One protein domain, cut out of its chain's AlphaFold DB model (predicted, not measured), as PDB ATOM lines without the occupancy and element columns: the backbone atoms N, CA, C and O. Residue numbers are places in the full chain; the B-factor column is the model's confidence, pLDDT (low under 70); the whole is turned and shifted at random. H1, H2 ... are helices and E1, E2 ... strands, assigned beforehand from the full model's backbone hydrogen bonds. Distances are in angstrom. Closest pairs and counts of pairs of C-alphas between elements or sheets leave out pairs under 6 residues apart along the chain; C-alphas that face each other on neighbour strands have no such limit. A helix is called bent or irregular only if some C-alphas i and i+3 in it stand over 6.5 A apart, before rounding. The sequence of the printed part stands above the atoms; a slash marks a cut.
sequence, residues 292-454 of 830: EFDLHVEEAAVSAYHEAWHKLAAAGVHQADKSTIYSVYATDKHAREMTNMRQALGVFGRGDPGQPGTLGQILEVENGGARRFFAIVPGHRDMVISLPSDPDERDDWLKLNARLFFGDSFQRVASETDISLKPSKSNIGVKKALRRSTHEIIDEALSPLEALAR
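What this domain is: This is residues 292 to 454 of the 830 residues of the protein "Dermonecrotoxin of the Papain-like fold" of Trinickia caryophylli (UniProt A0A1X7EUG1). A strongly twisted sheet of five strands has the long helix H6 packed along one face, with the long helix H1 beside H6 and running back the other way, while on the opposite face the sheet curls round H3. At one end of the sheet H2 leads away from E1 as an arm, of which residues 340 to 346 stick out, and the short helix H4 covers part of E2. The printed part has 163 residues, with six named helices and five named strands in the order H1 E1 H2 E2 E3 E4 H3 H4 H5 E5 H6. The sheet order is E4 E3 E2 E1 E5, antiparallel throughout, and the class is mixed, helices and strands. The whole is compact, with a radius of gyration of the C-alphas of 16.9 A and spans of 49 by 49 by 28 A.

How they stand to each other: The sheet consists of E4, residues 384 to 387, E3, residues 370 to 376, E2, residues 355 to 367, E1, residues 322 to 332, and E5, residues 417 to 429; E4 and E5 are its edge strands. E2, E3 and E4 form a meander, each strand the antiparallel neighbour of the one before; E2 and E3 are a hairpin, as are E3 and E4. Backbone pairs within hydrogen-bond range include N 385 and O 375 at 3.0 A for E4 and E3, N 363 and O 374 at 2.8 A for E3 and E2, N 326 and O 362 at 2.8 A for E2 and E1, and N 327 and O 422 at 2.9 A for E1 and E5. E2 bends by 84 degrees at residue 359, and E5 by 57 degrees at residue 426. H6, residues 430 to 454, is on the sheet at a height of 10.3 A, over E2 and E1; on the local plane its line stands at 2 degrees to that of E1, along the strands. The closest C-alphas of E2 and H6 are those of Leu 359 and Ile 441, 5.6 A apart. H1, residues 292 to 314, touches H6, with the C-alphas of Ala 301 and His 439 closest at 4.7 A; they run opposite ways at a tilt of 36 degrees, only just steep. H1 is also on the sheet, where its C-alpha 308 is 6.0 A from that of Val 384 in E4, their closest pair. H3, residues 391 to 401, is on the sheet, which curls round it; the closest C-alphas of H3 and E5 are those of Lys 399 and Ile 419, 6.6 A apart. The arrangement has three layers, helices on both faces of a sheet, with H1, H6 and H2, residues 333 to 344, on one face and H3 on the other. H4, residues 403 to 406, is over E2 at a height of 6.2 A. H4 and H5, residues 408 to 412, only just touch, and only at the corner, with 3 pairs of C-alphas within 8 A; H5 is not on the sheet. H1, H2 and H3 have each O i to N i+4 pair within hydrogen-bond range, H6 has 16 of 21, H5 has 0 of 1 with 1 of 2 O i to N i+3 pairs, and H4 is too short for an O i to N i+4 pair.

Where its parts are: E1 measures 32.2 A from first to last C-alpha, E5 32.1 A, E2 30.8 A, E3 19.2 A and E4 9.7 A. H6 measures 35.1 A, H1 33.1 A, H2 16.4 A, H3 15.0 A, H5 8.7 A and H4 5.0 A. H1 begins at C-alpha 292 (7.234, 22.640, 22.591), E1 at C-alpha 322 (-6.637, -1.243, 2.230), and H6 ends at C-alpha 454 (18.347, 23.138, 22.385). H5 and H6 are only just irregular: C-alphas 409 and 412 are 6.8 A apart, and so are C-alphas 445 and 448; H6 also has a kink of 46 degrees near residue 448.

The domain as a whole: The two C-alphas farthest apart are those of Ala 314 and Leu 345, at 51.3 A. The printed part has no cut and no long link. Residues 340 to 346, of which 340 to 344 belong to H2, stand free. The mean pLDDT of the printed part is 90.0, and residues 347 to 352 and 411 to 414 are under 70.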
ATOM      1  N   GLU A 292       7.529  21.857  23.803       93.31
ATOM      2  CA  GLU A 292       7.234  22.640  22.591       93.31
ATOM      3  C   GLU A 292       7.822  21.978  21.332       93.31
ATOM      4  O   GLU A 292       7.217  22.025  20.261       93.31
ATOM      5  N   PHE A 293       8.986  21.330  21.447       91.38
ATOM      6  CA  PHE A 293       9.597  20.586  20.349       91.38
ATOM      7  C   PHE A 293       8.748  19.365  19.964       91.38
ATOM      8  O   PHE A 293       8.432  19.198  18.784       91.38
ATOM      9  N   ASP A 294       8.306  18.568  20.943       87.44
ATOM     10  CA  ASP A 294       7.390  17.439  20.727       87.44
ATOM     11  C   ASP A 294       6.068  17.897  20.080       87.44
ATOM     12  O   ASP A 294       5.562  17.261  19.149       87.44
ATOM     13  N   LEU A 295       5.520  19.033  20.532       89.94
ATOM     14  CA  LEU A 295       4.318  19.630  19.946       89.94
ATOM     15  C   LEU A 295       4.542  20.035  18.482       89.94
ATOM     16  O   LEU A 295       3.721  19.702  17.626       89.94
ATOM     17  N   HIS A 296       5.666  20.690  18.174       93.81
ATOM     18  CA  HIS A 296       6.042  21.062  16.804       93.81
ATOM     19  C   HIS A 296       6.185  19.836  15.885       93.81
ATOM     20  O   HIS A 296       5.761  19.881  14.729       93.81
ATOM     21  N   VAL A 297       6.714  18.715  16.392       90.81
ATOM     22  CA  VAL A 297       6.800  17.447  15.643       90.81
ATOM     23  C   VAL A 297       5.407  16.890  15.309       90.81
ATOM     24  O   VAL A 297       5.165  16.562  14.143       90.81
ATOM     25  N   GLU A 298       4.462  16.832  16.258       91.69
ATOM     26  CA  GLU A 298       3.086  16.366  15.977       91.69
ATOM     27  C   GLU A 298       2.327  17.344  15.058       91.69
ATOM     28  O   GLU A 298       1.655  16.906  14.121       91.69
ATOM     29  N   GLU A 299       2.462  18.665  15.238       94.19
ATOM     30  CA  GLU A 299       1.839  19.662  14.350       94.19
ATOM     31  C   GLU A 299       2.372  19.568  12.909       94.19
ATOM     32  O   GLU A 299       1.597  19.612  11.940       94.19
ATOM     33  N   ALA A 300       3.682  19.360  12.744       94.75
ATOM     34  CA  ALA A 300       4.300  19.102  11.449       94.75
ATOM     35  C   ALA A 300       3.848  17.753  10.856       94.75
ATOM     36  O   ALA A 300       3.536  17.684   9.664       94.75
ATOM     37  N   ALA A 301       3.734  16.692  11.662       95.44
ATOM     38  CA  ALA A 301       3.260  15.378  11.225       95.44
ATOM     39  C   ALA A 301       1.791  15.393  10.761       95.44
ATOM     40  O   ALA A 301       1.455  14.785   9.735       95.44
ATOM     41  N   VAL A 302       0.922  16.112  11.481       95.19
ATOM     42  CA  VAL A 302      -0.488  16.333  11.122       95.19
ATOM     43  C   VAL A 302      -0.596  17.165   9.844       95.19
ATOM     44  O   VAL A 302      -1.348  16.806   8.935       95.19
ATOM     45  N   SER A 303       0.201  18.226   9.714       96.56
ATOM     46  CA  SER A 303       0.228  19.061   8.508       96.56
ATOM     47  C   SER A 303       0.707  18.279   7.273       96.56
ATOM     48  O   SER A 303       0.058  18.327   6.226       96.56
ATOM     49  N   ALA A 304       1.769  17.474   7.409       96.56
ATOM     50  CA  ALA A 304       2.241  16.566   6.361       96.56
ATOM     51  C   ALA A 304       1.185  15.511   5.988       96.56
ATOM     52  O   ALA A 304       0.995  15.216   4.807       96.56
ATOM     53  N   TYR A 305       0.453  14.969   6.971       97.88
ATOM     54  CA  TYR A 305      -0.674  14.064   6.724       97.88
ATOM     55  C   TYR A 305      -1.751  14.729   5.856       97.88
ATOM     56  O   TYR A 305      -2.218  14.109   4.901       97.88
ATOM     57  N   HIS A 306      -2.136  15.976   6.148       97.19
ATOM     58  CA  HIS A 306      -3.170  16.679   5.384       97.19
ATOM     59  C   HIS A 306      -2.737  16.973   3.940       97.19
ATOM     60  O   HIS A 306      -3.518  16.732   3.014       97.19
ATOM     61  N   GLU A 307      -1.499  17.424   3.727       96.81
ATOM     62  CA  GLU A 307      -0.974  17.686   2.382       96.81
ATOM     63  C   GLU A 307      -0.841  16.391   1.558       96.81
ATOM     64  O   GLU A 307      -1.298  16.325   0.410       96.81
ATOM     65  N   ALA A 308      -0.291  15.326   2.150       97.75
ATOM     66  CA  ALA A 308      -0.190  14.030   1.488       97.75
ATOM     67  C   ALA A 308      -1.573  13.414   1.215       97.75
ATOM     68  O   ALA A 308      -1.786  12.808   0.162       97.75
ATOM     69  N   TRP A 309      -2.537  13.597   2.126       98.12
ATOM     70  CA  TRP A 309      -3.903  13.110   1.955       98.12
ATOM     71  C   TRP A 309      -4.583  13.779   0.758       98.12
ATOM     72  O   TRP A 309      -5.170  13.082  -0.067       98.12
ATOM     73  N   HIS A 310      -4.455  15.102   0.612       97.44
ATOM     74  CA  HIS A 310      -4.991  15.830  -0.540       97.44
ATOM     75  C   HIS A 310      -4.440  15.281  -1.869       97.44
ATOM     76  O   HIS A 310      -5.191  15.039  -2.816       97.44
ATOM     77  N   LYS A 311      -3.132  15.009  -1.923       97.44
ATOM     78  CA  LYS A 311      -2.453  14.475  -3.115       97.44
ATOM     79  C   LYS A 311      -2.851  13.024  -3.430       97.44
ATOM     80  O   LYS A 311      -3.034  12.688  -4.599       97.44
ATOM     81  N   LEU A 312      -3.057  12.178  -2.417       97.69
ATOM     82  CA  LEU A 312      -3.589  10.816  -2.590       97.69
ATOM     83  C   LEU A 312      -5.062  10.815  -3.028       97.69
ATOM     84  O   LEU A 312      -5.430  10.067  -3.934       97.69
ATOM     85  N   ALA A 313      -5.894  11.684  -2.449       97.50
ATOM     86  CA  ALA A 313      -7.295  11.839  -2.837       97.50
ATOM     87  C   ALA A 313      -7.427  12.299  -4.300       97.50
ATOM     88  O   ALA A 313      -8.187  11.704  -5.064       97.50
ATOM     89  N   ALA A 314      -6.611  13.270  -4.730       96.94
ATOM     90  CA  ALA A 314      -6.523  13.698  -6.128       96.94
ATOM     91  C   ALA A 314      -6.052  12.579  -7.082       96.94
ATOM     92  O   ALA A 314      -6.399  12.580  -8.262       96.94
ATOM     93  N   ALA A 315      -5.304  11.590  -6.578       96.38
ATOM     94  CA  ALA A 315      -4.919  10.392  -7.322       96.38
ATOM     95  C   ALA A 315      -6.001   9.288  -7.333       96.38
ATOM     96  O   ALA A 315      -5.757   8.222  -7.910       96.38
ATOM     97  N   GLY A 316      -7.173   9.514  -6.724       96.81
ATOM     98  CA  GLY A 316      -8.290   8.564  -6.660       96.81
ATOM     99  C   GLY A 316      -8.178   7.515  -5.548       96.81
ATOM    100  O   GLY A 316      -8.677   6.408  -5.719       96.81
ATOM    101  N   VAL A 317      -7.487   7.822  -4.444       97.50
ATOM    102  CA  VAL A 317      -7.384   6.945  -3.263       97.50
ATOM    103  C   VAL A 317      -8.397   7.364  -2.192       97.50
ATOM    104  O   VAL A 317      -8.512   8.548  -1.874       97.50
ATOM    105  N   HIS A 318      -9.099   6.404  -1.586       97.12
ATOM    106  CA  HIS A 318     -10.073   6.648  -0.516       97.12
ATOM    107  C   HIS A 318      -9.511   6.297   0.875       97.12
ATOM    108  O   HIS A 318      -8.662   5.425   1.029       97.12
ATOM    109  N   GLN A 319     -10.011   6.951   1.935       96.69
ATOM    110  CA  GLN A 319      -9.491   6.773   3.309       96.69
ATOM    111  C   GLN A 319      -9.622   5.335   3.836       96.69
ATOM    112  O   GLN A 319      -8.844   4.928   4.705       96.69
ATOM    113  N   ALA A 320     -10.626   4.611   3.333       95.94
ATOM    114  CA  ALA A 320     -10.972   3.246   3.707       95.94
ATOM    115  C   ALA A 320     -10.284   2.172   2.844       95.94
ATOM    116  O   ALA A 320     -10.389   0.993   3.186       95.94
ATOM    117  N   ASP A 321      -9.580   2.557   1.771       96.94
ATOM    118  CA  ASP A 321      -8.829   1.615   0.936       96.94
ATOM    119  C   ASP A 321      -7.812   0.861   1.802       96.94
ATOM    120  O   ASP A 321      -7.208   1.420   2.728       96.94
ATOM    121  N   LYS A 322      -7.624  -0.430   1.518       97.62
ATOM    122  CA  LYS A 322      -6.637  -1.243   2.230       97.62
ATOM    123  C   LYS A 322      -5.240  -0.843   1.790       97.62
ATOM    124  O   LYS A 322      -4.996  -0.589   0.615       97.62
ATOM    125  N   SER A 323      -4.309  -0.830   2.735       97.88
ATOM    126  CA  SER A 323      -2.933  -0.450   2.460       97.88
ATOM    127  C   SER A 323      -1.903  -1.222   3.276       97.88
ATOM    128  O   SER A 323      -2.191  -1.753   4.359       97.88
ATOM    129  N   THR A 324      -0.689  -1.257   2.729       98.31
ATOM    130  CA  THR A 324       0.524  -1.763   3.372       98.31
ATOM    131  C   THR A 324       1.594  -0.680   3.335       98.31
ATOM    132  O   THR A 324       1.917  -0.153   2.273       98.31
ATOM    133  N   ILE A 325       2.166  -0.372   4.496       98.31
ATOM    134  CA  ILE A 325       3.368   0.451   4.616       98.31
ATOM    135  C   ILE A 325       4.585  -0.449   4.399       98.31
ATOM    136  O   ILE A 325       4.737  -1.479   5.063       98.31
ATOM    137  N   TYR A 326       5.467  -0.021   3.507       98.12
ATOM    138  CA  TYR A 326       6.781  -0.588   3.259       98.12
ATOM    139  C   TYR A 326       7.864   0.412   3.664       98.12
ATOM    140  O   TYR A 326       7.924   1.530   3.149       98.12
ATOM    141  N   SER A 327       8.759  -0.022   4.545       96.56
ATOM    142  CA  SER A 327      10.011   0.681   4.819       96.56
ATOM    143  C   SER A 327      11.045   0.277   3.765       96.56
ATOM    144  O   SER A 327      11.151  -0.902   3.403       96.56
ATOM    145  N   VAL A 328      11.803   1.253   3.263       96.06
ATOM    146  CA  VAL A 328      12.875   1.031   2.283       96.06
ATOM    147  C   VAL A 328      14.162   0.705   3.037       96.06
ATOM    148  O   VAL A 328      14.517   1.409   3.975       96.06
ATOM    149  N   TYR A 329      14.869  -0.358   2.654       94.50
ATOM    150  CA  TYR A 329      16.107  -0.798   3.300       94.50
ATOM    151  C   TYR A 329      17.268  -0.836   2.316       94.50
ATOM    152  O   TYR A 329      17.185  -1.495   1.282       94.50
ATOM    153  N   ALA A 330      18.371  -0.201   2.699       91.94
ATOM    154  CA  ALA A 330      19.650  -0.223   2.012       91.94
ATOM    155  C   ALA A 330      20.568  -1.272   2.652       91.94
ATOM    156  O   ALA A 330      20.978  -1.128   3.802       91.94
ATOM    157  N   THR A 331      20.902  -2.328   1.916       89.44
ATOM    158  CA  THR A 331      21.787  -3.401   2.389       89.44
ATOM    159  C   THR A 331      23.060  -3.435   1.558       89.44
ATOM    160  O   THR A 331      23.014  -3.693   0.360       89.44
ATOM    161  N   ASP A 332      24.211  -3.204   2.185       85.25
ATOM    162  CA  ASP A 332      25.516  -3.441   1.559       85.25
ATOM    163  C   ASP A 332      25.586  -4.904   1.075       85.25
ATOM    164  O   ASP A 332      25.356  -5.838   1.855       85.25
ATOM    165  N   LYS A 333      25.889  -5.120  -0.216       82.81
ATOM    166  CA  LYS A 333      26.001  -6.463  -0.812       82.81
ATOM    167  C   LYS A 333      26.971  -7.351  -0.029       82.81
ATOM    168  O   LYS A 333      26.660  -8.516   0.215       82.81
ATOM    169  N   HIS A 334      28.087  -6.804   0.449       78.94
ATOM    170  CA  HIS A 334      29.061  -7.542   1.245       78.94
ATOM    171  C   HIS A 334      28.521  -7.895   2.642       78.94
ATOM    172  O   HIS A 334      28.743  -9.000   3.146       78.94
ATOM    173  N   ALA A 335      27.730  -7.009   3.257       75.94
ATOM    174  CA  ALA A 335      27.026  -7.315   4.505       75.94
ATOM    175  C   ALA A 335      25.960  -8.413   4.312       75.94
ATOM    176  O   ALA A 335      25.798  -9.274   5.187       75.94
ATOM    177  N   ARG A 336      25.280  -8.442   3.155       77.25
ATOM    178  CA  ARG A 336      24.335  -9.507   2.771       77.25
ATOM    179  C   ARG A 336      25.050 -10.846   2.573       77.25
ATOM    180  O   ARG A 336      24.628 -11.841   3.158       77.25
ATOM    181  N   GLU A 337      26.167 -10.877   1.845       81.31
ATOM    182  CA  GLU A 337      27.014 -12.073   1.684       81.31
ATOM    183  C   GLU A 337      27.500 -12.623   3.032       81.31
ATOM    184  O   GLU A 337      27.347 -13.813   3.315       81.31
ATOM    185  N   MET A 338      28.024 -11.756   3.902       75.50
ATOM    186  CA  MET A 338      28.473 -12.125   5.247       75.50
ATOM    187  C   MET A 338      27.328 -12.640   6.130       75.50
ATOM    188  O   MET A 338      27.536 -13.532   6.955       75.50
ATOM    189  N   THR A 339      26.113 -12.121   5.954       77.44
ATOM    190  CA  THR A 339      24.919 -12.581   6.679       77.44
ATOM    191  C   THR A 339      24.455 -13.946   6.178       77.44
ATOM    192  O   THR A 339      24.254 -14.850   6.989       77.44
ATOM    193  N   ASN A 340      24.400 -14.147   4.859       79.12
ATOM    194  CA  ASN A 340      24.100 -15.443   4.242       79.12
ATOM    195  C   ASN A 340      25.127 -16.509   4.665       79.12
ATOM    196  O   ASN A 340      24.760 -17.621   5.040       79.12
ATOM    197  N   MET A 341      26.417 -16.155   4.686       80.81
ATOM    198  CA  MET A 341      27.500 -17.030   5.142       80.81
ATOM    199  C   MET A 341      27.349 -17.399   6.626       80.81
ATOM    200  O   MET A 341      27.518 -18.560   6.991       80.81
ATOM    201  N   ARG A 342      26.982 -16.443   7.491       75.88
ATOM    202  CA  ARG A 342      26.696 -16.705   8.912       75.88
ATOM    203  C   ARG A 342      25.494 -17.627   9.103       75.88
ATOM    204  O   ARG A 342      25.587 -18.552   9.904       75.88
ATOM    205  N   GLN A 343      24.413 -17.425   8.350       77.88
ATOM    206  CA  GLN A 343      23.243 -18.309   8.377       77.88
ATOM    207  C   GLN A 343      23.601 -19.732   7.921       77.88
ATOM    208  O   GLN A 343      23.261 -20.692   8.610       77.88
ATOM    209  N   ALA A 344      24.371 -19.878   6.837       79.12
ATOM    210  CA  ALA A 344      24.874 -21.172   6.365       79.12
ATOM    211  C   ALA A 344      25.800 -21.878   7.381       79.12
ATOM    212  O   ALA A 344      25.872 -23.105   7.406       79.12
ATOM    213  N   LEU A 345      26.478 -21.114   8.245       79.44
ATOM    214  CA  LEU A 345      27.305 -21.613   9.351       79.44
ATOM    215  C   LEU A 345      26.531 -21.801  10.674       79.44
ATOM    216  O   LEU A 345      27.146 -22.098  11.697       79.44
ATOM    217  N   GLY A 346      25.203 -21.621  10.691       73.62
ATOM    218  CA  GLY A 346      24.373 -21.758  11.896       73.62
ATOM    219  C   GLY A 346      24.564 -20.648  12.941       73.62
ATOM    220  O   GLY A 346      24.173 -20.808  14.098       73.62
ATOM    221  N   VAL A 347      25.171 -19.520  12.563       67.50
ATOM    222  CA  VAL A 347      25.413 -18.370  13.446       67.50
ATOM    223  C   VAL A 347      24.208 -17.426  13.389       67.50
ATOM    224  O   VAL A 347      24.142 -16.510  12.567       67.50
ATOM    225  N   PHE A 348      23.241 -17.655  14.278       51.97
ATOM    226  CA  PHE A 348      21.990 -16.895  14.348       51.97
ATOM    227  C   PHE A 348      22.170 -15.487  14.949       51.97
ATOM    228  O   PHE A 348      21.933 -15.262  16.135       51.97
ATOM    229  N   GLY A 349      22.540 -14.512  14.116       54.25
ATOM    230  CA  GLY A 349      22.339 -13.090  14.413       54.25
ATOM    231  C   GLY A 349      20.907 -12.666  14.068       54.25
ATOM    232  O   GLY A 349      20.475 -12.866  12.939       54.25
ATOM    233  N   ARG A 350      20.163 -12.083  15.020       47.97
ATOM    234  CA  ARG A 350      18.746 -11.683  14.844       47.97
ATOM    235  C   ARG A 350      18.518 -10.315  14.172       47.97
ATOM    236  O   ARG A 350      17.387  -9.845  14.147       47.97
ATOM    237  N   GLY A 351      19.569  -9.676  13.662       58.09
ATOM    238  CA  GLY A 351      19.481  -8.389  12.971       58.09
ATOM    239  C   GLY A 351      19.584  -8.564  11.461       58.09
ATOM    240  O   GLY A 351      20.520  -9.201  10.979       58.09
ATOM    241  N   ASP A 352      18.641  -7.978  10.733       62.22
ATOM    242  CA  ASP A 352      18.771  -7.754   9.298       62.22
ATOM    243  C   ASP A 352      19.802  -6.623   9.083       62.22
ATOM    244  O   ASP A 352      19.677  -5.582   9.729       62.22
ATOM    245  N   PRO A 353      20.861  -6.813   8.272       70.88
ATOM    246  CA  PRO A 353      21.981  -5.870   8.189       70.88
ATOM    247  C   PRO A 353      21.662  -4.560   7.450       70.88
ATOM    248  O   PRO A 353      22.528  -3.688   7.396       70.88
ATOM    249  N   GLY A 354      20.481  -4.428   6.838       80.81
ATOM    250  CA  GLY A 354      20.117  -3.239   6.073       80.81
ATOM    251  C   GLY A 354      19.825  -2.014   6.947       80.81
ATOM    252  O   GLY A 354      19.074  -2.100   7.918       80.81
ATOM    253  N   GLN A 355      20.349  -0.854   6.551       85.19
ATOM    254  CA  GLN A 355      19.964   0.440   7.110       85.19
ATOM    255  C   GLN A 355      18.549   0.807   6.611       85.19
ATOM    256  O   GLN A 355      18.318   0.749   5.399       85.19
ATOM    257  N   PRO A 356      17.594   1.166   7.488       91.56
ATOM    258  CA  PRO A 356      16.296   1.689   7.067       91.56
ATOM    259  C   PRO A 356      16.434   3.110   6.504       91.56
ATOM    260  O   PRO A 356      17.289   3.885   6.934       91.56
ATOM    261  N   GLY A 357      15.595   3.442   5.526       91.31
ATOM    262  CA  GLY A 357      15.426   4.795   5.013       91.31
ATOM    263  C   GLY A 357      14.408   5.539   5.864       91.31
ATOM    264  O   GLY A 357      13.283   5.066   6.010       91.31
ATOM    265  N   THR A 358      14.824   6.672   6.420       91.31
ATOM    266  CA  THR A 358      14.065   7.458   7.404       91.31
ATOM    267  C   THR A 358      13.319   8.639   6.777       91.31
ATOM    268  O   THR A 358      12.320   9.109   7.301       91.31
ATOM    269  N   LEU A 359      13.756   9.110   5.600       93.06
ATOM    270  CA  LEU A 359      13.192  10.301   4.944       93.06
ATOM    271  C   LEU A 359      11.934  10.023   4.106       93.06
ATOM    272  O   LEU A 359      11.348  10.943   3.527       93.06
ATOM    273  N   GLY A 360      11.518   8.759   4.020       96.69
ATOM    274  CA  GLY A 360      10.349   8.365   3.254       96.69
ATOM    275  C   GLY A 360       9.934   6.914   3.460       96.69
ATOM    276  O   GLY A 360      10.725   6.062   3.859       96.69
ATOM    277  N   GLN A 361       8.686   6.620   3.118       98.00
ATOM    278  CA  GLN A 361       8.116   5.271   3.132       98.00
ATOM    279  C   GLN A 361       7.303   5.035   1.856       98.00
ATOM    280  O   GLN A 361       6.937   5.984   1.162       98.00
ATOM    281  N   ILE A 362       7.005   3.777   1.533       98.44
ATOM    282  CA  ILE A 362       6.130   3.428   0.407       98.44
ATOM    283  C   ILE A 362       4.804   2.901   0.935       98.44
ATOM    284  O   ILE A 362       4.763   2.022   1.790       98.44
ATOM    285  N   LEU A 363       3.716   3.415   0.380       98.31
ATOM    286  CA  LEU A 363       2.359   2.976   0.628       98.31
ATOM    287  C   LEU A 363       1.866   2.173  -0.583       98.31
ATOM    288  O   LEU A 363       1.653   2.728  -1.660       98.31
ATOM    289  N   GLU A 364       1.688   0.866  -0.410       98.38
ATOM    290  CA  GLU A 364       0.864   0.054  -1.308       98.38
ATOM    291  C   GLU A 364      -0.605   0.292  -0.954       98.38
ATOM    292  O   GLU A 364      -0.968   0.221   0.220       98.38
ATOM    293  N   VAL A 365      -1.444   0.545  -1.954       98.19
ATOM    294  CA  VAL A 365      -2.891   0.728  -1.822       98.19
ATOM    295  C   VAL A 365      -3.608  -0.262  -2.734       98.19
ATOM    296  O   VAL A 365      -3.306  -0.351  -3.927       98.19
ATOM    297  N   GLU A 366      -4.569  -0.990  -2.172       96.62
ATOM    298  CA  GLU A 366      -5.475  -1.899  -2.871       96.62
ATOM    299  C   GLU A 366      -6.834  -1.208  -3.060       96.62
ATOM    300  O   GLU A 366      -7.570  -0.983  -2.095       96.62
ATOM    301  N   ASN A 367      -7.168  -0.879  -4.310       91.38
ATOM    302  CA  ASN A 367      -8.430  -0.242  -4.695       91.38
ATOM    303  C   ASN A 367      -8.979  -0.949  -5.946       91.38
ATOM    304  O   ASN A 367      -8.263  -1.128  -6.931       91.38
ATOM    305  N   GLY A 368     -10.227  -1.429  -5.887       86.38
ATOM    306  CA  GLY A 368     -10.873  -2.140  -7.000       86.38
ATOM    307  C   GLY A 368     -10.168  -3.433  -7.449       86.38
ATOM    308  O   GLY A 368     -10.347  -3.859  -8.584       86.38
ATOM    309  N   GLY A 369      -9.331  -4.033  -6.594       89.00
ATOM    310  CA  GLY A 369      -8.468  -5.173  -6.939       89.00
ATOM    311  C   GLY A 369      -7.159  -4.797  -7.651       89.00
ATOM    312  O   GLY A 369      -6.302  -5.659  -7.842       89.00
ATOM    313  N   ALA A 370      -6.959  -3.523  -8.001       93.88
ATOM    314  CA  ALA A 370      -5.691  -3.010  -8.504       93.88
ATOM    315  C   ALA A 370      -4.772  -2.589  -7.345       93.88
ATOM    316  O   ALA A 370      -5.220  -2.013  -6.350       93.88
ATOM    317  N   ARG A 371      -3.465  -2.843  -7.495       96.94
ATOM    318  CA  ARG A 371      -2.420  -2.415  -6.553       96.94
ATOM    319  C   ARG A 371      -1.660  -1.219  -7.111       96.94
ATOM    320  O   ARG A 371      -1.112  -1.280  -8.215       96.94
ATOM    321  N   ARG A 372      -1.617  -0.139  -6.334       97.94
ATOM    322  CA  ARG A 372      -0.917   1.109  -6.663       97.94
ATOM    323  C   ARG A 372       0.081   1.426  -5.559       97.94
ATOM    324  O   ARG A 372      -0.201   1.182  -4.392       97.94
ATOM    325  N   PHE A 373       1.239   1.960  -5.930       98.31
ATOM    326  CA  PHE A 373       2.333   2.238  -5.002       98.31
ATOM    327  C   PHE A 373       2.635   3.734  -4.998       98.31
ATOM    328  O   PHE A 373       2.756   4.346  -6.059       98.31
ATOM    329  N   PHE A 374       2.773   4.313  -3.808       98.50
ATOM    330  CA  PHE A 374       3.054   5.733  -3.616       98.50
ATOM    331  C   PHE A 374       4.210   5.917  -2.632       98.50
ATOM    332  O   PHE A 374       4.163   5.364  -1.539       98.50
ATOM    333  N   ALA A 375       5.232   6.696  -2.977       98.44
ATOM    334  CA  ALA A 375       6.266   7.098  -2.027       98.44
ATOM    335  C   ALA A 375       5.799   8.360  -1.304       98.44
ATOM    336  O   ALA A 375       5.474   9.357  -1.951       98.44
ATOM    337  N   ILE A 376       5.781   8.297   0.024       98.31
ATOM    338  CA  ILE A 376       5.502   9.411   0.926       98.31
ATOM    339  C   ILE A 376       6.858   9.955   1.378       98.31
ATOM    340  O   ILE A 376       7.584   9.273   2.098       98.31
ATOM    341  N   VAL A 377       7.223  11.144   0.896       97.44
ATOM    342  CA  VAL A 377       8.543  11.773   1.063       97.44
ATOM    343  C   VAL A 377       8.364  13.279   1.331       97.44
ATOM    344  O   VAL A 377       8.429  14.076   0.393       97.44
ATOM    345  N   PRO A 378       8.149  13.720   2.585       95.00
ATOM    346  CA  PRO A 378       7.971  15.137   2.940       95.00
ATOM    347  C   PRO A 378       9.160  16.047   2.580       95.00
ATOM    348  O   PRO A 378       8.993  17.257   2.426       95.00
ATOM    349  N   GLY A 379      10.357  15.474   2.400       91.44
ATOM    350  CA  GLY A 379      11.537  16.172   1.873       91.44
ATOM    351  C   GLY A 379      11.493  16.475   0.368       91.44
ATOM    352  O   GLY A 379      12.351  17.198  -0.130       91.44
ATOM    353  N   HIS A 380      10.507  15.960  -0.370       94.88
ATOM    354  CA  HIS A 380      10.315  16.229  -1.793       94.88
ATOM    355  C   HIS A 380       9.139  17.188  -2.013       94.88
ATOM    356  O   HIS A 380       8.084  17.009  -1.411       94.88
ATOM    357  N   ARG A 381       9.274  18.158  -2.932       93.56
ATOM    358  CA  ARG A 381       8.220  19.149  -3.261       93.56
ATOM    359  C   ARG A 381       6.852  18.511  -3.557       93.56
ATOM    360  O   ARG A 381       5.804  19.037  -3.198       93.56
ATOM    361  N   ASP A 382       6.870  17.353  -4.221       94.50
ATOM    362  CA  ASP A 382       5.647  16.679  -4.644       94.50
ATOM    363  C   ASP A 382       5.043  15.859  -3.492       94.50
ATOM    364  O   ASP A 382       3.845  15.624  -3.515       94.50
ATOM    365  N   MET A 383       5.802  15.541  -2.430       96.00
ATOM    366  CA  MET A 383       5.448  14.770  -1.217       96.00
ATOM    367  C   MET A 383       4.907  13.347  -1.436       96.00
ATOM    368  O   MET A 383       5.328  12.426  -0.744       96.00
ATOM    369  N   VAL A 384       3.995  13.155  -2.384       98.12
ATOM    370  CA  VAL A 384       3.407  11.879  -2.786       98.12
ATOM    371  C   VAL A 384       3.786  11.640  -4.239       98.12
ATOM    372  O   VAL A 384       3.382  12.393  -5.123       98.12
ATOM    373  N   ILE A 385       4.567  10.594  -4.497       98.19
ATOM    374  CA  ILE A 385       5.030  10.243  -5.845       98.19
ATOM    375  C   ILE A 385       4.443   8.884  -6.217       98.19
ATOM    376  O   ILE A 385       4.594   7.939  -5.451       98.19
ATOM    377  N   SER A 386       3.786   8.763  -7.372       97.94
ATOM    378  CA  SER A 386       3.314   7.464  -7.876       97.94
ATOM    379  C   SER A 386       4.491   6.636  -8.399       97.94
ATOM    380  O   SER A 386       5.323   7.155  -9.141       97.94
ATOM    381  N   LEU A 387       4.536   5.350  -8.052       98.00
ATOM    382  CA  LEU A 387       5.543   4.391  -8.517       98.00
ATOM    383  C   LEU A 387       4.945   3.432  -9.557       98.00
ATOM    384  O   LEU A 387       3.721   3.267  -9.600       98.00
ATOM    385  N   PRO A 388       5.792   2.757 -10.354       97.75
ATOM    386  CA  PRO A 388       5.370   1.633 -11.181       97.75
ATOM    387  C   PRO A 388       4.686   0.527 -10.363       97.75
ATOM    388  O   PRO A 388       5.117   0.173  -9.258       97.75
ATOM    389  N   SER A 389       3.617  -0.043 -10.924       95.56
ATOM    390  CA  SER A 389       2.988  -1.256 -10.382       95.56
ATOM    391  C   SER A 389       3.832  -2.502 -10.665       95.56
ATOM    392  O   SER A 389       3.850  -3.414  -9.833       95.56
ATOM    393  N   ASP A 390       4.573  -2.522 -11.776       96.62
ATOM    394  CA  ASP A 390       5.531  -3.583 -12.083       96.62
ATOM    395  C   ASP A 390       6.672  -3.630 -11.039       96.62
ATOM    396  O   ASP A 390       7.167  -2.569 -10.638       96.62
ATOM    397  N   PRO A 391       7.067  -4.815 -10.527       95.94
ATOM    398  CA  PRO A 391       8.135  -4.928  -9.537       95.94
ATOM    399  C   PRO A 391       9.519  -4.507 -10.033       95.94
ATOM    400  O   PRO A 391      10.218  -3.823  -9.288       95.94
ATOM    401  N   ASP A 392       9.901  -4.869 -11.256       95.06
ATOM    402  CA  ASP A 392      11.254  -4.632 -11.765       95.06
ATOM    403  C   ASP A 392      11.439  -3.140 -12.089       95.06
ATOM    404  O   ASP A 392      12.418  -2.522 -11.659       95.06
ATOM    405  N   GLU A 393      10.442  -2.513 -12.730       96.94
ATOM    406  CA  GLU A 393      10.425  -1.057 -12.944       96.94
ATOM    407  C   GLU A 393      10.442  -0.273 -11.621       96.94
ATOM    408  O   GLU A 393      11.074   0.785 -11.518       96.94
ATOM    409  N   ARG A 394       9.754  -0.775 -10.584       96.50
ATOM    410  CA  ARG A 394       9.727  -0.144  -9.259       96.50
ATOM    411  C   ARG A 394      11.067  -0.267  -8.539       96.50
ATOM    412  O   ARG A 394      11.506   0.713  -7.937       96.50
ATOM    413  N   ASP A 395      11.728  -1.416  -8.614       94.00
ATOM    414  CA  ASP A 395      13.051  -1.613  -8.020       94.00
ATOM    415  C   ASP A 395      14.113  -0.745  -8.715       94.00
ATOM    416  O   ASP A 395      14.972  -0.162  -8.048       94.00
ATOM    417  N   ASP A 396      14.036  -0.575 -10.036       94.12
ATOM    418  CA  ASP A 396      14.903   0.357 -10.769       94.12
ATOM    419  C   ASP A 396      14.593   1.826 -10.448       94.12
ATOM    420  O   ASP A 396      15.520   2.618 -10.235       94.12
ATOM    421  N   TRP A 397      13.315   2.192 -10.290       96.38
ATOM    422  CA  TRP A 397      12.935   3.512  -9.778       96.38
ATOM    423  C   TRP A 397      13.523   3.766  -8.383       96.38
ATOM    424  O   TRP A 397      14.031   4.860  -8.124       96.38
ATOM    425  N   LEU A 398      13.512   2.768  -7.493       95.06
ATOM    426  CA  LEU A 398      14.056   2.878  -6.135       95.06
ATOM    427  C   LEU A 398      15.574   3.051  -6.120       95.06
ATOM    428  O   LEU A 398      16.075   3.906  -5.390       95.06
ATOM    429  N   LYS A 399      16.306   2.309  -6.959       92.38
ATOM    430  CA  LYS A 399      17.759   2.489  -7.150       92.38
ATOM    431  C   LYS A 399      18.079   3.906  -7.626       92.38
ATOM    432  O   LYS A 399      18.972   4.550  -7.076       92.38
ATOM    433  N   LEU A 400      17.319   4.419  -8.597       92.81
ATOM    434  CA  LEU A 400      17.526   5.757  -9.159       92.81
ATOM    435  C   LEU A 400      17.165   6.886  -8.174       92.81
ATOM    436  O   LEU A 400      17.781   7.954  -8.198       92.81
ATOM    437  N   ASN A 401      16.196   6.652  -7.284       95.00
ATOM    438  CA  ASN A 401      15.652   7.650  -6.359       95.00
ATOM    439  C   ASN A 401      16.026   7.419  -4.883       95.00
ATOM    440  O   ASN A 401      15.459   8.064  -4.006       95.00
ATOM    441  N   ALA A 402      17.014   6.569  -4.589       93.38
ATOM    442  CA  ALA A 402      17.394   6.173  -3.228       93.38
ATOM    443  C   ALA A 402      17.599   7.350  -2.248       93.38
ATOM    444  O   ALA A 402      17.200   7.282  -1.086       93.38
ATOM    445  N   ARG A 403      18.147   8.477  -2.728       92.56
ATOM    446  CA  ARG A 403      18.321   9.717  -1.944       92.56
ATOM    447  C   ARG A 403      17.033  10.253  -1.302       92.56
ATOM    448  O   ARG A 403      17.121  10.942  -0.297       92.56
ATOM    449  N   LEU A 404      15.855   9.931  -1.846       94.25
ATOM    450  CA  LEU A 404      14.564  10.322  -1.271       94.25
ATOM    451  C   LEU A 404      14.283   9.635   0.074       94.25
ATOM    452  O   LEU A 404      13.494  10.143   0.857       94.25
ATOM    453  N   PHE A 405      14.935   8.502   0.344       95.19
ATOM    454  CA  PHE A 405      14.750   7.701   1.557       95.19
ATOM    455  C   PHE A 405      15.957   7.790   2.506       95.19
ATOM    456  O   PHE A 405      15.789   7.702   3.719       95.19
ATOM    457  N   PHE A 406      17.163   7.992   1.960       91.12
ATOM    458  CA  PHE A 406      18.437   7.953   2.701       91.12
ATOM    459  C   PHE A 406      19.225   9.282   2.710       91.12
ATOM    460  O   PHE A 406      20.282   9.363   3.332       91.12
ATOM    461  N   GLY A 407      18.747  10.315   2.011       87.62
ATOM    462  CA  GLY A 407      19.413  11.617   1.883       87.62
ATOM    463  C   GLY A 407      20.555  11.653   0.857       87.62
ATOM    464  O   GLY A 407      20.959  10.640   0.281       87.62
ATOM    465  N   ASP A 408      21.101  12.850   0.617       81.44
ATOM    466  CA  ASP A 408      22.139  13.082  -0.404       81.44
ATOM    467  C   ASP A 408      23.480  12.382  -0.100       81.44
ATOM    468  O   ASP A 408      24.243  12.060  -1.015       81.44
ATOM    469  N   SER A 409      23.771  12.089   1.172       75.62
ATOM    470  CA  SER A 409      24.974  11.354   1.595       75.62
ATOM    471  C   SER A 409      25.040   9.933   1.017       75.62
ATOM    472  O   SER A 409      26.135   9.407   0.797       75.62
ATOM    473  N   PHE A 410      23.886   9.335   0.706       80.81
ATOM    474  CA  PHE A 410      23.764   7.961   0.225       80.81
ATOM    475  C   PHE A 410      24.268   7.749  -1.215       80.81
ATOM    476  O   PHE A 410      24.691   6.647  -1.570       80.81
ATOM    477  N   GLN A 411      24.295   8.796  -2.055       66.94
ATOM    478  CA  GLN A 411      24.653   8.668  -3.480       66.94
ATOM    479  C   GLN A 411      26.039   8.051  -3.737       66.94
ATOM    480  O   GLN A 411      26.264   7.487  -4.804       66.94
ATOM    481  N   ARG A 412      26.969   8.123  -2.774       61.56
ATOM    482  CA  ARG A 412      28.325   7.560  -2.920       61.56
ATOM    483  C   ARG A 412      28.408   6.040  -2.755       61.56
ATOM    484  O   ARG A 412      29.453   5.485  -3.070       61.56
ATOM    485  N   VAL A 413      27.354   5.383  -2.263       63.41
ATOM    486  CA  VAL A 413      27.348   3.938  -1.940       63.41
ATOM    487  C   VAL A 413      26.354   3.153  -2.817       63.41
ATOM    488  O   VAL A 413      26.403   1.925  -2.896       63.41
ATOM    489  N   ALA A 414      25.469   3.851  -3.537       65.31
ATOM    490  CA  ALA A 414      24.330   3.266  -4.247       65.31
ATOM    491  C   ALA A 414      24.682   2.179  -5.290       65.31
ATOM    492  O   ALA A 414      23.887   1.271  -5.499       65.31
ATOM    493  N   SER A 415      25.868   2.204  -5.915       70.94
ATOM    494  CA  SER A 415      26.288   1.175  -6.892       70.94
ATOM    495  C   SER A 415      26.527  -0.214  -6.274       70.94
ATOM    496  O   SER A 415      26.355  -1.247  -6.930       70.94
ATOM    497  N   GLU A 416      26.915  -0.255  -4.999       80.25
ATOM    498  CA  GLU A 416      27.242  -1.483  -4.262       80.25
ATOM    499  C   GLU A 416      26.160  -1.866  -3.245       80.25
ATOM    500  O   GLU A 416      26.231  -2.928  -2.627       80.25
ATOM    501  N   THR A 417      25.115  -1.047  -3.123       85.50
ATOM    502  CA  THR A 417      24.019  -1.263  -2.177       85.50
ATOM    503  C   THR A 417      22.819  -1.897  -2.869       85.50
ATOM    504  O   THR A 417      22.451  -1.529  -3.982       85.50
ATOM    505  N   ASP A 418      22.215  -2.871  -2.208       90.50
ATOM    506  CA  ASP A 418      20.968  -3.512  -2.605       90.50
ATOM    507  C   ASP A 418      19.797  -2.827  -1.888       90.50
ATOM    508  O   ASP A 418      19.848  -2.630  -0.670       90.50
ATOM    509  N   ILE A 419      18.763  -2.426  -2.628       92.31
ATOM    510  CA  ILE A 419      17.597  -1.727  -2.070       92.31
ATOM    511  C   ILE A 419      16.419  -2.689  -2.055       92.31
ATOM    512  O   ILE A 419      16.101  -3.302  -3.066       92.31
ATOM    513  N   SER A 420      15.775  -2.819  -0.899       93.31
ATOM    514  CA  SER A 420      14.680  -3.765  -0.682       93.31
ATOM    515  C   SER A 420      13.519  -3.115   0.059       93.31
ATOM    516  O   SER A 420      13.717  -2.241   0.904       93.31
ATOM    517  N   LEU A 421      12.300  -3.561  -0.237       95.69
ATOM    518  CA  LEU A 421      11.094  -3.153   0.480       95.69
ATOM    519  C   LEU A 421      10.723  -4.200   1.523       95.69
ATOM    520  O   LEU A 421      10.660  -5.390   1.213       95.69
ATOM    521  N   LYS A 422      10.432  -3.766   2.753       94.81
ATOM    522  CA  LYS A 422       9.961  -4.660   3.821       94.81
ATOM    523  C   LYS A 422       8.658  -4.122   4.412       94.81
ATOM    524  O   LYS A 422       8.625  -2.953   4.797       94.81
ATOM    525  N   PRO A 423       7.585  -4.932   4.475       96.44
ATOM    526  CA  PRO A 423       6.311  -4.480   5.014       96.44
ATOM    527  C   PRO A 423       6.442  -4.245   6.524       96.44
ATOM    528  O   PRO A 423       6.779  -5.164   7.272       96.44
ATOM    529  N   SER A 424       6.168  -3.023   6.982       92.88
ATOM    530  CA  SER A 424       6.191  -2.657   8.404       92.88
ATOM    531  C   SER A 424       4.812  -2.829   9.056       92.88
ATOM    532  O   SER A 424       4.711  -3.286  10.203       92.88
ATOM    533  N   LYS A 425       3.735  -2.521   8.312       95.06
ATOM    534  CA  LYS A 425       2.322  -2.759   8.667       95.06
ATOM    535  C   LYS A 425       1.486  -3.033   7.417       95.06
ATOM    536  O   LYS A 425       1.558  -2.266   6.468       95.06
ATOM    537  N   SER A 426       0.641  -4.061   7.451       96.19
ATOM    538  CA  SER A 426      -0.228  -4.472   6.333       96.19
ATOM    539  C   SER A 426      -1.708  -4.467   6.718       96.19
ATOM    540  O   SER A 426      -2.037  -4.577   7.901       96.19
ATOM    541  N   ASN A 427      -2.591  -4.408   5.714       94.56
ATOM    542  CA  ASN A 427      -4.053  -4.483   5.860       94.56
ATOM    543  C   ASN A 427      -4.625  -3.435   6.841       94.56
ATOM    544  O   ASN A 427      -5.469  -3.735   7.688       94.56
ATOM    545  N   ILE A 428      -4.147  -2.194   6.729       96.88
ATOM    546  CA  ILE A 428      -4.666  -1.029   7.459       96.88
ATOM    547  C   ILE A 428      -5.276  -0.021   6.476       96.88
ATOM    548  O   ILE A 428      -4.839   0.063   5.333       96.88
ATOM    549  N   GLY A 429      -6.290   0.740   6.898       97.12
ATOM    550  CA  GLY A 429      -6.895   1.770   6.044       97.12
ATOM    551  C   GLY A 429      -5.918   2.912   5.743       97.12
ATOM    552  O   GLY A 429      -5.196   3.334   6.654       97.12
ATOM    553  N   VAL A 430      -5.920   3.434   4.510       98.00
ATOM    554  CA  VAL A 430      -4.987   4.484   4.039       98.00
ATOM    555  C   VAL A 430      -4.871   5.657   5.012       98.00
ATOM    556  O   VAL A 430      -3.760   6.081   5.308       98.00
ATOM    557  N   LYS A 431      -5.977   6.145   5.592       97.81
ATOM    558  CA  LYS A 431      -5.931   7.238   6.588       97.81
ATOM    559  C   LYS A 431      -5.023   6.924   7.783       97.81
ATOM    560  O   LYS A 431      -4.254   7.775   8.225       97.81
ATOM    561  N   LYS A 432      -5.109   5.700   8.315       97.75
ATOM    562  CA  LYS A 432      -4.295   5.254   9.455       97.75
ATOM    563  C   LYS A 432      -2.850   4.995   9.037       97.75
ATOM    564  O   LYS A 432      -1.946   5.277   9.818       97.75
ATOM    565  N   ALA A 433      -2.647   4.465   7.832       97.81
ATOM    566  CA  ALA A 433      -1.318   4.237   7.289       97.81
ATOM    567  C   ALA A 433      -0.572   5.555   7.074       97.81
ATOM    568  O   ALA A 433       0.525   5.724   7.586       97.81
ATOM    569  N   LEU A 434      -1.220   6.518   6.418       98.00
ATOM    570  CA  LEU A 434      -0.632   7.807   6.098       98.00
ATOM    571  C   LEU A 434      -0.274   8.610   7.349       98.00
ATOM    572  O   LEU A 434       0.851   9.083   7.426       98.00
ATOM    573  N   ARG A 435      -1.172   8.708   8.347       97.62
ATOM    574  CA  ARG A 435      -0.861   9.409   9.611       97.62
ATOM    575  C   ARG A 435       0.335   8.774  10.325       97.62
ATOM    576  O   ARG A 435       1.144   9.484  10.906       97.62
ATOM    577  N   ARG A 436       0.450   7.440  10.276       97.38
ATOM    578  CA  ARG A 436       1.603   6.725  10.834       97.38
ATOM    579  C   ARG A 436       2.879   7.046  10.057       97.38
ATOM    580  O   ARG A 436       3.856   7.430  10.681       97.38
ATOM    581  N   SER A 437       2.862   6.915   8.732       97.38
ATOM    582  CA  SER A 437       4.033   7.181   7.895       97.38
ATOM    583  C   SER A 437       4.516   8.621   8.020       97.38
ATOM    584  O   SER A 437       5.711   8.835   8.174       97.38
ATOM    585  N   THR A 438       3.619   9.612   7.992       97.62
ATOM    586  CA  THR A 438       4.032  11.015   8.123       97.62
ATOM    587  C   THR A 438       4.580  11.325   9.508       97.62
ATOM    588  O   THR A 438       5.586  12.016   9.578       97.62
ATOM    589  N   HIS A 439       4.011  10.780  10.589       96.88
ATOM    590  CA  HIS A 439       4.602  10.928  11.923       96.88
ATOM    591  C   HIS A 439       5.970  10.244  12.024       96.88
ATOM    592  O   HIS A 439       6.905  10.877  12.499       96.88
ATOM    593  N   GLU A 440       6.122   8.992  11.578       94.38
ATOM    594  CA  GLU A 440       7.413   8.281  11.635       94.38
ATOM    595  C   GLU A 440       8.504   9.041  10.857       94.38
ATOM    596  O   GLU A 440       9.598   9.230  11.374       94.38
ATOM    597  N   ILE A 441       8.194   9.553   9.658       95.00
ATOM    598  CA  ILE A 441       9.162  10.302   8.838       95.00
ATOM    599  C   ILE A 441       9.472  11.692   9.419       95.00
ATOM    600  O   ILE A 441      10.621  12.125   9.375       95.00
ATOM    601  N   ILE A 442       8.465  12.430   9.905       94.50
ATOM    602  CA  ILE A 442       8.672  13.786  10.440       94.50
ATOM    603  C   ILE A 442       9.429  13.739  11.768       94.50
ATOM    604  O   ILE A 442      10.341  14.539  11.944       94.50
ATOM    605  N   ASP A 443       9.114  12.784  12.646       91.69
ATOM    606  CA  ASP A 443       9.877  12.536  13.871       91.69
ATOM    607  C   ASP A 443      11.341  12.212  13.533       91.69
ATOM    608  O   ASP A 443      12.213  13.032  13.811       91.69
ATOM    609  N   GLU A 444      11.618  11.116  12.810       86.25
ATOM    610  CA  GLU A 444      12.993  10.691  12.484       86.25
ATOM    611  C   GLU A 444      13.817  11.758  11.733       86.25
ATOM    612  O   GLU A 444      15.049  11.773  11.823       86.25
ATOM    613  N   ALA A 445      13.167  12.645  10.973       87.56
ATOM    614  CA  ALA A 445      13.831  13.735  10.265       87.56
ATOM    615  C   ALA A 445      14.065  14.992  11.124       87.56
ATOM    616  O   ALA A 445      14.999  15.745  10.830       87.56
ATOM    617  N   LEU A 446      13.244  15.236  12.152       86.25
ATOM    618  CA  LEU A 446      13.359  16.405  13.027       86.25
ATOM    619  C   LEU A 446      14.115  16.116  14.328       86.25
ATOM    620  O   LEU A 446      14.852  17.005  14.747       86.25
ATOM    621  N   SER A 447      14.046  14.925  14.941       83.94
ATOM    622  CA  SER A 447      14.747  14.656  16.218       83.94
ATOM    623  C   SER A 447      16.264  14.962  16.199       83.94
ATOM    624  O   SER A 447      16.768  15.478  17.196       83.94
ATOM    625  N   PRO A 448      17.029  14.788  15.097       83.06
ATOM    626  CA  PRO A 448      18.427  15.241  15.036       83.06
ATOM    627  C   PRO A 448      18.621  16.763  15.189       83.06
ATOM    628  O   PRO A 448      19.708  17.213  15.550       83.06
ATOM    629  N   LEU A 449      17.587  17.564  14.908       82.56
ATOM    630  CA  LEU A 449      17.587  19.016  15.098       82.56
ATOM    631  C   LEU A 449      17.286  19.420  16.545       82.56
ATOM    632  O   LEU A 449      17.593  20.549  16.909       82.56
ATOM    633  N   GLU A 450      16.745  18.525  17.374       85.69
ATOM    634  CA  GLU A 450      16.414  18.800  18.776       85.69
ATOM    635  C   GLU A 450      17.651  19.271  19.554       85.69
ATOM    636  O   GLU A 450      17.640  20.336  20.165       85.69
ATOM    637  N   ALA A 451      18.774  18.555  19.436       77.94
ATOM    638  CA  ALA A 451      20.037  18.938  20.071       77.94
ATOM    639  C   ALA A 451      20.573  20.294  19.563       77.94
ATOM    640  O   ALA A 451      21.085  21.097  20.346       77.94
ATOM    641  N   LEU A 452      20.414  20.583  18.266       74.88
ATOM    642  CA  LEU A 452      20.834  21.853  17.662       74.88
ATOM    643  C   LEU A 452      19.949  23.026  18.112       74.88
ATOM    644  O   LEU A 452      20.455  24.116  18.365       74.88
ATOM    645  N   ALA A 453      18.639  22.801  18.232       82.38
ATOM    646  CA  ALA A 453      17.653  23.793  18.652       82.38
ATOM    647  C   ALA A 453      17.643  24.025  20.172       82.38
ATOM    648  O   ALA A 453      17.345  25.136  20.628       82.38
ATOM    649  N   ARG A 454      18.034  23.011  20.956       86.75
ATOM    650  CA  ARG A 454      18.347  23.138  22.385       86.75
ATOM    651  C   ARG A 454      19.514  24.109  22.581       86.75
ATOM    652  O   ARG A 454      19.435  24.979  23.444       86.75
TER     653      ARG A 454